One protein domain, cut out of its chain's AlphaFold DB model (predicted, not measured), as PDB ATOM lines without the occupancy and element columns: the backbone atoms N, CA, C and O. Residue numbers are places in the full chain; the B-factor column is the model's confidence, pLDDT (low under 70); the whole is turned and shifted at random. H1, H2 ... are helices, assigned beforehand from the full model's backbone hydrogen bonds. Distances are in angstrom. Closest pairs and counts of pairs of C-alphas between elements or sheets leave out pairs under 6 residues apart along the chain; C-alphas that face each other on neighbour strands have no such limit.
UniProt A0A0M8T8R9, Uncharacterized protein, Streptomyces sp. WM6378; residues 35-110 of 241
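Overview. This is residues 35 to 110 of the 241 residues of an uncharacterized protein of Streptomyces sp. WM6378 (UniProt A0A0M8T8R9). Two long helices, H1 and H4, cross nearly at right angles; H2 folds back from the end of H1, and short H3 fills one side. The loop of residues 72 to 89 and the tail after H4 reach opposite ends of the long axis. The printed part has 76 residues with four named helices, H1, H2, H3 and H4 in chain order, which hold 46 of them; the class is all helix, and the whole is compact, with a radius of gyration of the C-alphas of 11.9 A and spans of 40 by 20 by 19 A.

Along the chain. H1, residues 37 to 51, runs 21.2 A from C-alpha 37 at (104.390, 110.619, 104.904). H4, residues 90 to 104, runs 21.1 A to C-alpha 104 at (118.992, 109.361, 88.722). H2 is residues 53 to 62, H3 residues 66 to 71.

Arrangement. H1 touches H4, about perpendicular at 89 degrees; their closest C-alphas, Leu 48 and Val 94, are 5.9 A apart. H1, with residues 45 to 49 alone, touches H2 at a steep tilt of 50 degrees, opposite ways; the closest C-alphas, Thr 49 and Thr 56, are 5.7 A apart. H3 and H4 are close but not clearly touching, C-alphas Tyr 70 and Phe 100 closest at 6.9 A. Every O i to N i+4 pair is within hydrogen-bond range in H1, H3 and H4; in H2, 5 of 6.

Size, cuts and confidence. The C-alphas farthest apart, Gly 84 and Glu 110, are 40.3 A apart. The printed part has no cut; the link H3 to H4 is long. pLDDT is under 70 at residues 35 to 36, 78 and 80 to 86.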
ATOM      1  N   VAL A  35     105.657 115.369 110.443       62.41
ATOM      2  CA  VAL A  35     104.454 115.186 109.618       62.41
ATOM      3  C   VAL A  35     104.461 113.811 108.963       62.41
ATOM      4  O   VAL A  35     105.509 113.357 108.478       62.41
ATOM      5  N   ASP A  36     103.278 113.193 108.909       69.81
ATOM      6  CA  ASP A  36     103.065 111.908 108.255       69.81
ATOM      7  C   ASP A  36     103.501 111.948 106.779       69.81
ATOM      8  O   ASP A  36     103.600 113.003 106.132       69.81
ATOM      9  N   ARG A  37     103.814 110.767 106.242       71.19
ATOM     10  CA  ARG A  37     104.390 110.619 104.904       71.19
ATOM     11  C   ARG A  37     103.472 111.173 103.814       71.19
ATOM     12  O   ARG A  37     103.977 111.800 102.880       71.19
ATOM     13  N   ALA A  38     102.160 110.980 103.931       76.19
ATOM     14  CA  ALA A  38     101.196 111.430 102.931       76.19
ATOM     15  C   ALA A  38     101.145 112.962 102.872       76.19
ATOM     16  O   ALA A  38     101.286 113.548 101.795       76.19
ATOM     17  N   THR A  39     101.080 113.622 104.030       77.25
ATOM     18  CA  THR A  39     101.112 115.086 104.137       77.25
ATOM     19  C   THR A  39     102.396 115.674 103.543       77.25
ATOM     20  O   THR A  39     102.361 116.665 102.804       77.25
ATOM     21  N   ARG A  40     103.548 115.043 103.792       79.25
ATOM     22  CA  ARG A  40     104.829 115.456 103.197       79.25
ATOM     23  C   ARG A  40     104.847 115.289 101.686       79.25
ATOM     24  O   ARG A  40     105.237 116.216 100.976       79.25
ATOM     25  N   LYS A  41     104.413 114.128 101.197       84.50
ATOM     26  CA  LYS A  41     104.333 113.826  99.766       84.50
ATOM     27  C   LYS A  41     103.439 114.843  99.052       84.50
ATOM     28  O   LYS A  41     103.845 115.389  98.030       84.50
ATOM     29  N   ALA A  42     102.289 115.185  99.633       85.12
ATOM     30  CA  ALA A  42     101.378 116.196  99.102       85.12
ATOM     31  C   ALA A  42     102.009 117.598  99.044       85.12
ATOM     32  O   ALA A  42     101.892 118.289  98.028       85.12
ATOM     33  N   TRP A  43     102.720 118.022 100.095       87.12
ATOM     34  CA  TRP A  43     103.416 119.312 100.096       87.12
ATOM     35  C   TRP A  43     104.532 119.370  99.047       87.12
ATOM     36  O   TRP A  43     104.636 120.362  98.316       87.12
ATOM     37  N   VAL A  44     105.338 118.310  98.935       90.12
ATOM     38  CA  VAL A  44     106.399 118.228  97.924       90.12
ATOM     39  C   VAL A  44     105.795 118.234  96.522       90.12
ATOM     40  O   VAL A  44     106.207 119.057  95.712       90.12
ATOM     41  N   LEU A  45     104.758 117.435  96.244       90.75
ATOM     42  CA  LEU A  45     104.049 117.471  94.957       90.75
ATOM     43  C   LEU A  45     103.546 118.868  94.619       90.75
ATOM     44  O   LEU A  45     103.771 119.343  93.511       90.75
ATOM     45  N   LYS A  46     102.887 119.548  95.562       88.31
ATOM     46  CA  LYS A  46     102.392 120.913  95.354       88.31
ATOM     47  C   LYS A  46     103.533 121.884  95.040       88.31
ATOM     48  O   LYS A  46     103.408 122.715  94.146       88.31
ATOM     49  N   THR A  47     104.641 121.768  95.765       90.75
ATOM     50  CA  THR A  47     105.816 122.631  95.602       90.75
ATOM     51  C   THR A  47     106.473 122.412  94.241       90.75
ATOM     52  O   THR A  47     106.701 123.365  93.498       90.75
ATOM     53  N   LEU A  48     106.707 121.151  93.878       93.75
ATOM     54  CA  LEU A  48     107.331 120.769  92.618       93.75
ATOM     55  C   LEU A  48     106.421 121.068  91.423       93.75
ATOM     56  O   LEU A  48     106.866 121.702  90.478       93.75
ATOM     57  N   THR A  49     105.129 120.731  91.474       89.56
ATOM     58  CA  THR A  49     104.187 121.051  90.382       89.56
ATOM     59  C   THR A  49     103.947 122.549  90.202       89.56
ATOM     60  O   THR A  49     103.535 122.954  89.116       89.56
ATOM     61  N   GLY A  50     104.192 123.369  91.229       85.88
ATOM     62  CA  GLY A  50     104.149 124.826  91.125       85.88
ATOM     63  C   GLY A  50     105.368 125.427  90.416       85.88
ATOM     64  O   GLY A  50     105.221 126.420  89.710       85.88
ATOM     65  N   ALA A  51     106.553 124.833  90.583       87.31
ATOM     66  CA  ALA A  51     107.802 125.354  90.016       87.31
ATOM     67  C   ALA A  51     108.237 124.661  88.713       87.31
ATOM     68  O   ALA A  51     108.792 125.307  87.830       87.31
ATOM     69  N   LEU A  52     107.965 123.361  88.606       93.62
ATOM     70  CA  LEU A  52     108.357 122.436  87.542       93.62
ATOM     71  C   LEU A  52     107.120 121.635  87.069       93.62
ATOM     72  O   LEU A  52     107.028 120.416  87.293       93.62
ATOM     73  N   PRO A  53     106.086 122.311  86.530       91.69
ATOM     74  CA  PRO A  53     104.781 121.711  86.270       91.69
ATOM     75  C   PRO A  53     104.804 120.551  85.268       91.69
ATOM     76  O   PRO A  53     104.041 119.596  85.463       91.69
ATOM     77  N   ALA A  54     105.635 120.607  84.224       94.75
ATOM     78  CA  ALA A  54     105.748 119.534  83.242       94.75
ATOM     79  C   ALA A  54     106.652 118.406  83.756       94.75
ATOM     80  O   ALA A  54     106.240 117.246  83.751       94.75
ATOM     81  N   THR A  55     107.837 118.741  84.268       96.69
ATOM     82  CA  THR A  55     108.837 117.791  84.785       96.69
ATOM     83  C   THR A  55     108.265 116.911  85.882       96.69
ATOM     84  O   THR A  55     108.415 115.695  85.833       96.69
ATOM     85  N   THR A  56     107.567 117.500  86.859       93.88
ATOM     86  CA  THR A  56     107.043 116.740  88.005       93.88
ATOM     87  C   THR A  56     106.026 115.691  87.557       93.88
ATOM     88  O   THR A  56     106.071 114.547  88.012       93.88
ATOM     89  N   ARG A  57     105.121 116.069  86.644       91.94
ATOM     90  CA  ARG A  57     104.093 115.169  86.103       91.94
ATOM     91  C   ARG A  57     104.689 114.109  85.188       91.94
ATOM     92  O   ARG A  57     104.290 112.957  85.283       91.94
ATOM     93  N   LEU A  58     105.664 114.483  84.361       94.06
ATOM     94  CA  LEU A  58     106.423 113.549  83.535       94.06
ATOM     95  C   LEU A  58     107.121 112.493  84.384       94.06
ATOM     96  O   LEU A  58     106.901 111.305  84.175       94.06
ATOM     97  N   TYR A  59     107.908 112.925  85.368       94.31
ATOM     98  CA  TYR A  59     108.651 112.026  86.237       94.31
ATOM     99  C   TYR A  59     107.724 111.048  86.958       94.31
ATOM    100  O   TYR A  59     107.896 109.840  86.846       94.31
ATOM    101  N   CYS A  60     106.688 111.556  87.629       89.94
ATOM    102  CA  CYS A  60     105.765 110.706  88.379       89.94
ATOM    103  C   CYS A  60     104.827 109.883  87.472       89.94
ATOM    104  O   CYS A  60     104.314 108.857  87.900       89.94
ATOM    105  N   GLY A  61     104.575 110.313  86.232       90.12
ATOM    106  CA  GLY A  61     103.809 109.534  85.258       90.12
ATOM    107  C   GLY A  61     104.626 108.394  84.647       90.12
ATOM    108  O   GLY A  61     104.105 107.299  84.466       90.12
ATOM    109  N   HIS A  62     105.916 108.611  84.382       89.38
ATOM    110  CA  HIS A  62     106.821 107.550  83.931       89.38
ATOM    111  C   HIS A  62     107.240 106.608  85.065       89.38
ATOM    112  O   HIS A  62     107.452 105.420  84.832       89.38
ATOM    113  N   LEU A  63     107.351 107.130  86.287       87.81
ATOM    114  CA  LEU A  63     107.744 106.399  87.485       87.81
ATOM    115  C   LEU A  63     106.721 106.683  88.595       87.81
ATOM    116  O   LEU A  63     106.901 107.627  89.364       87.81
ATOM    117  N   PRO A  64     105.656 105.868  88.718       77.00
ATOM    118  CA  PRO A  64     104.599 106.072  89.717       77.00
ATOM    119  C   PRO A  64     105.109 106.130  91.169       77.00
ATOM    120  O   PRO A  64     104.572 106.857  92.002       77.00
ATOM    121  N   THR A  65     106.197 105.417  91.471       80.12
ATOM    122  CA  THR A  65     106.890 105.439  92.774       80.12
ATOM    123  C   THR A  65     108.022 106.470  92.844       80.12
ATOM    124  O   THR A  65     108.710 106.572  93.859       80.12
ATOM    125  N   GLY A  66     108.229 107.262  91.790       81.75
ATOM    126  CA  GLY A  66     109.374 108.159  91.654       81.75
ATOM    127  C   GLY A  66     109.459 109.188  92.777       81.75
ATOM    128  O   GLY A  66     110.536 109.461  93.303       81.75
ATOM    129  N   LEU A  67     108.324 109.726  93.229       88.12
ATOM    130  CA  LEU A  67     108.361 110.672  94.341       88.12
ATOM    131  C   LEU A  67     108.784 110.019  95.664       88.12
ATOM    132  O   LEU A  67     109.448 110.658  96.474       88.12
ATOM    133  N   ASP A  68     108.435 108.753  95.881       85.31
ATOM    134  CA  ASP A  68     108.912 108.016  97.050       85.31
ATOM    135  C   ASP A  68     110.419 107.750  96.962       85.31
ATOM    136  O   ASP A  68     111.107 107.853  97.975       85.31
ATOM    137  N   ALA A  69     110.946 107.513  95.756       86.31
ATOM    138  CA  ALA A  69     112.386 107.413  95.525       86.31
ATOM    139  C   ALA A  69     113.112 108.732  95.843       86.31
ATOM    140  O   ALA A  69     114.127 108.712  96.533       86.31
ATOM    141  N   TYR A  70     112.564 109.883  95.433       90.81
ATOM    142  CA  TYR A  70     113.121 111.186  95.815       90.81
ATOM    143  C   TYR A  70     113.098 111.395  97.335       90.81
ATOM    144  O   TYR A  70     114.115 111.759  97.922       90.81
ATOM    145  N   LEU A  71     111.959 111.140  97.984       86.94
ATOM    146  CA  LEU A  71     111.812 111.307  99.434       86.94
ATOM    147  C   LEU A  71     112.696 110.347 100.245       86.94
ATOM    148  O   LEU A  71     113.013 110.658 101.389       86.94
ATOM    149  N   GLY A  72     113.075 109.201  99.676       82.44
ATOM    150  CA  GLY A  72     114.021 108.250 100.264       82.44
ATOM    151  C   GLY A  72     115.481 108.459  99.846       82.44
ATOM    152  O   GLY A  72     116.334 107.664 100.237       82.44
ATOM    153  N   SER A  73     115.783 109.482  99.042       83.56
ATOM    154  CA  SER A  73     117.143 109.774  98.574       83.56
ATOM    155  C   SER A  73     117.916 110.675  99.543       83.56
ATOM    156  O   SER A  73     117.336 111.434 100.325       83.56
ATOM    157  N   GLU A  74     119.248 110.664  99.445       83.81
ATOM    158  CA  GLU A  74     120.117 111.577 100.204       83.81
ATOM    159  C   GLU A  74     119.849 113.058  99.887       83.81
ATOM    160  O   GLU A  74     120.026 113.910 100.753       83.81
ATOM    161  N   HIS A  75     119.321 113.368  98.695       84.88
ATOM    162  CA  HIS A  75     118.907 114.725  98.311       84.88
ATOM    163  C   HIS A  75     117.779 115.282  99.195       84.88
ATOM    164  O   HIS A  75     117.630 116.502  99.328       84.88
ATOM    165  N   TRP A  76     116.966 114.400  99.785       82.06
ATOM    166  CA  TRP A  76     115.890 114.766 100.704       82.06
ATOM    167  C   TRP A  76     116.277 114.607 102.183       82.06
ATOM    168  O   TRP A  76     115.804 115.378 103.024       82.06
ATOM    169  N   HIS A  77     117.121 113.632 102.521       70.31
ATOM    170  CA  HIS A  77     117.515 113.375 103.908       70.31
ATOM    171  C   HIS A  77     118.286 114.550 104.546       70.31
ATOM    172  O   HIS A  77     118.982 115.314 103.881       70.31
ATOM    173  N   GLY A  78     118.127 114.743 105.864       62.00
ATOM    174  CA  GLY A  78     118.816 115.802 106.624       62.00
ATOM    175  C   GLY A  78     118.286 117.229 106.410       62.00
ATOM    176  O   GLY A  78     118.819 118.199 106.963       62.00
ATOM    177  N   ARG A  79     117.213 117.389 105.630       70.00
ATOM    178  CA  ARG A  79     116.626 118.692 105.307       70.00
ATOM    179  C   ARG A  79     115.794 119.233 106.460       70.00
ATOM    180  O   ARG A  79     114.759 118.684 106.827       70.00
ATOM    181  N   ARG A  80     116.242 120.359 107.019       63.22
ATOM    182  CA  ARG A  80     115.577 121.007 108.155       63.22
ATOM    183  C   ARG A  80     114.372 121.820 107.702       63.22
ATOM    184  O   ARG A  80     114.427 122.535 106.700       63.22
ATOM    185  N   ALA A  81     113.300 121.749 108.485       65.00
ATOM    186  CA  ALA A  81     112.165 122.637 108.314       65.00
ATOM    187  C   ALA A  81     112.583 124.104 108.516       65.00
ATOM    188  O   ALA A  81     113.458 124.421 109.329       65.00
ATOM    189  N   ARG A  82     111.950 125.019 107.775       64.38
ATOM    190  CA  ARG A  82     112.135 126.462 107.986       64.38
ATOM    191  C   ARG A  82     111.584 126.850 109.364       64.38
ATOM    192  O   ARG A  82     110.562 126.325 109.791       64.38
ATOM    193  N   LYS A  83     112.210 127.812 110.057       66.19
ATOM    194  CA  LYS A  83     111.689 128.336 111.336       66.19
ATOM    195  C   LYS A  83     110.229 128.790 111.169       66.19
ATOM    196  O   LYS A  83     109.953 129.647 110.334       66.19
ATOM    197  N   GLY A  84     109.321 128.215 111.964       69.50
ATOM    198  CA  GLY A  84     107.877 128.477 111.884       69.50
ATOM    199  C   GLY A  84     107.128 127.686 110.800       69.50
ATOM    200  O   GLY A  84     105.968 127.981 110.540       69.50
ATOM    201  N   SER A  85     107.767 126.701 110.163       69.50
ATOM    202  CA  SER A  85     107.189 125.806 109.154       69.50
ATOM    203  C   SER A  85     107.389 124.347 109.564       69.50
ATOM    204  O   SER A  85     108.353 124.017 110.248       69.50
ATOM    205  N   LEU A  86     106.498 123.471 109.097       69.62
ATOM    206  CA  LEU A  86     106.654 122.015 109.192       69.62
ATOM    207  C   LEU A  86     107.491 121.435 108.041       69.62
ATOM    208  O   LEU A  86     107.888 120.276 108.085       69.62
ATOM    209  N   PHE A  87     107.765 122.241 107.013       75.31
ATOM    210  CA  PHE A  87     108.456 121.822 105.796       75.31
ATOM    211  C   PHE A  87     109.734 122.634 105.543       75.31
ATOM    212  O   PHE A  87     109.838 123.779 106.018       75.31
ATOM    213  N   PRO A  88     110.699 122.079 104.781       79.88
ATOM    214  CA  PRO A  88     111.846 122.824 104.264       79.88
ATOM    215  C   PRO A  88     111.438 124.039 103.422       79.88
ATOM    216  O   PRO A  88     110.273 124.226 103.072       79.88
ATOM    217  N   ASP A  89     112.413 124.875 103.069       83.25
ATOM    218  CA  ASP A  89     112.172 125.965 102.125       83.25
ATOM    219  C   ASP A  89     111.764 125.432 100.737       83.25
ATOM    220  O   ASP A  89     112.340 124.464 100.237       83.25
ATOM    221  N   ALA A  90     110.778 126.075 100.105       84.56
ATOM    222  CA  ALA A  90     110.245 125.641  98.816       84.56
ATOM    223  C   ALA A  90     111.302 125.685  97.702       84.56
ATOM    224  O   ALA A  90     111.388 124.748  96.911       84.56
ATOM    225  N   THR A  91     112.144 126.722  97.670       86.25
ATOM    226  CA  THR A  91     113.215 126.857  96.669       86.25
ATOM    227  C   THR A  91     114.212 125.723  96.821       86.25
ATOM    228  O   THR A  91     114.560 125.067  95.844       86.25
ATOM    229  N   SER A  92     114.597 125.440  98.068       86.69
ATOM    230  CA  SER A  92     115.457 124.310  98.409       86.69
ATOM    231  C   SER A  92     114.842 122.980  97.940       86.69
ATOM    232  O   SER A  92     115.536 122.141  97.369       86.69
ATOM    233  N   THR A  93     113.535 122.778  98.136       90.50
ATOM    234  CA  THR A  93     112.804 121.591  97.647       90.50
ATOM    235  C   THR A  93     112.892 121.390  96.152       90.50
ATOM    236  O   THR A  93     113.130 120.266  95.712       90.50
ATOM    237  N   VAL A  94     112.741 122.463  95.387       93.31
ATOM    238  CA  VAL A  94     112.794 122.410  93.929       93.31
ATOM    239  C   VAL A  94     114.220 122.147  93.437       93.31
ATOM    240  O   VAL A  94     114.406 121.309  92.558       93.31
ATOM    241  N   THR A  95     115.235 122.786  94.029       93.38
ATOM    242  CA  THR A  95     116.634 122.631  93.587       93.38
ATOM    243  C   THR A  95     117.187 121.230  93.827       93.38
ATOM    244  O   THR A  95     117.833 120.673  92.945       93.38
ATOM    245  N   THR A  96     116.920 120.613  94.978       93.31
ATOM    246  CA  THR A  96     117.402 119.242  95.238       93.31
ATOM    247  C   THR A  96     116.624 118.191  94.474       93.31
ATOM    248  O   THR A  96     117.180 117.152  94.148       93.31
ATOM    249  N   PHE A  97     115.349 118.440  94.169       95.81
ATOM    250  CA  PHE A  97     114.619 117.559  93.268       95.81
ATOM    251  C   PHE A  97     115.222 117.602  91.863       95.81
ATOM    252  O   PHE A  97     115.431 116.553  91.264       95.81
ATOM    253  N   ALA A  98     115.576 118.790  91.366       96.19
ATOM    254  CA  ALA A  98     116.277 118.914  90.093       96.19
ATOM    255  C   ALA A  98     117.623 118.171  90.098       96.19
ATOM    256  O   ALA A  98     117.868 117.373  89.198       96.19
ATOM    257  N   ALA A  99     118.441 118.348  91.143       95.00
ATOM    258  CA  ALA A  99     119.707 117.624  91.301       95.00
ATOM    259  C   ALA A  99     119.513 116.096  91.337       95.00
ATOM    260  O   ALA A  99     120.227 115.362  90.659       95.00
ATOM    261  N   PHE A 100     118.500 115.623  92.065       95.69
ATOM    262  CA  PHE A 100     118.131 114.212  92.092       95.69
ATOM    263  C   PHE A 100     117.762 113.682  90.697       95.69
ATOM    264  O   PHE A 100     118.195 112.593  90.324       95.69
ATOM    265  N   LEU A 101     116.995 114.435  89.899       96.69
ATOM    266  CA  LEU A 101     116.631 114.016  88.542       96.69
ATOM    267  C   LEU A 101     117.835 113.971  87.592       96.69
ATOM    268  O   LEU A 101     117.907 113.046  86.783       96.69
ATOM    269  N   GLU A 102     118.764 114.926  87.691       94.94
ATOM    270  CA  GLU A 102     120.026 114.925  86.923       94.94
ATOM    271  C   GLU A 102     120.831 113.651  87.158       94.94
ATOM    272  O   GLU A 102     121.323 113.044  86.211       94.94
ATOM    273  N   GLU A 103     120.927 113.222  88.414       93.38
ATOM    274  CA  GLU A 103     121.712 112.051  88.792       93.38
ATOM    275  C   GLU A 103     121.009 110.730  88.454       93.38
ATOM    276  O   GLU A 103     121.652 109.777  88.017       93.38
ATOM    277  N   THR A 104     119.689 110.658  88.649       91.69
ATOM    278  CA  THR A 104     118.992 109.361  88.722       91.69
ATOM    279  C   THR A 104     118.092 109.034  87.540       91.69
ATOM    280  O   THR A 104     117.776 107.862  87.336       91.69
ATOM    281  N   TRP A 105     117.647 110.027  86.765       92.56
ATOM    282  CA  TRP A 105     116.619 109.795  85.746       92.56
ATOM    283  C   TRP A 105     116.930 110.404  84.386       92.56
ATOM    284  O   TRP A 105     116.645 109.776  83.368       92.56
ATOM    285  N   LEU A 106     117.520 111.598  84.331       93.19
ATOM    286  CA  LEU A 106     117.645 112.341  83.077       93.19
ATOM    287  C   LEU A 106     118.486 111.636  82.011       93.19
ATOM    288  O   LEU A 106     118.184 111.770  80.828       93.19
ATOM    289  N   SER A 107     119.478 110.842  82.410       90.81
ATOM    290  CA  SER A 107     120.290 110.030  81.495       90.81
ATOM    291  C   SER A 107     119.525 108.858  80.864       90.81
ATOM    292  O   SER A 107     119.887 108.413  79.778       90.81
ATOM    293  N   ALA A 108     118.467 108.372  81.520       91.38
ATOM    294  CA  ALA A 108     117.639 107.253  81.070       91.38
ATOM    295  C   ALA A 108     116.282 107.691  80.487       91.38
ATOM    296  O   ALA A 108     115.554 106.870  79.928       91.38
ATOM    297  N   ALA A 109     115.914 108.964  80.639       92.75
ATOM    298  CA  ALA A 109     114.652 109.503  80.155       92.75
ATOM    299  C   ALA A 109     114.576 109.497  78.619       92.75
ATOM    300  O   ALA A 109     115.578 109.643  77.917       92.75
ATOM    301  N   GLU A 110     113.356 109.394  78.080       93.38
ATOM    302  CA  GLU A 110     113.152 109.565  76.642       93.38
ATOM    303  C   GLU A 110     113.660 110.955  76.199       93.38
ATOM    304  O   GLU A 110     113.427 111.944  76.904       93.38
TER     305      GLU A 110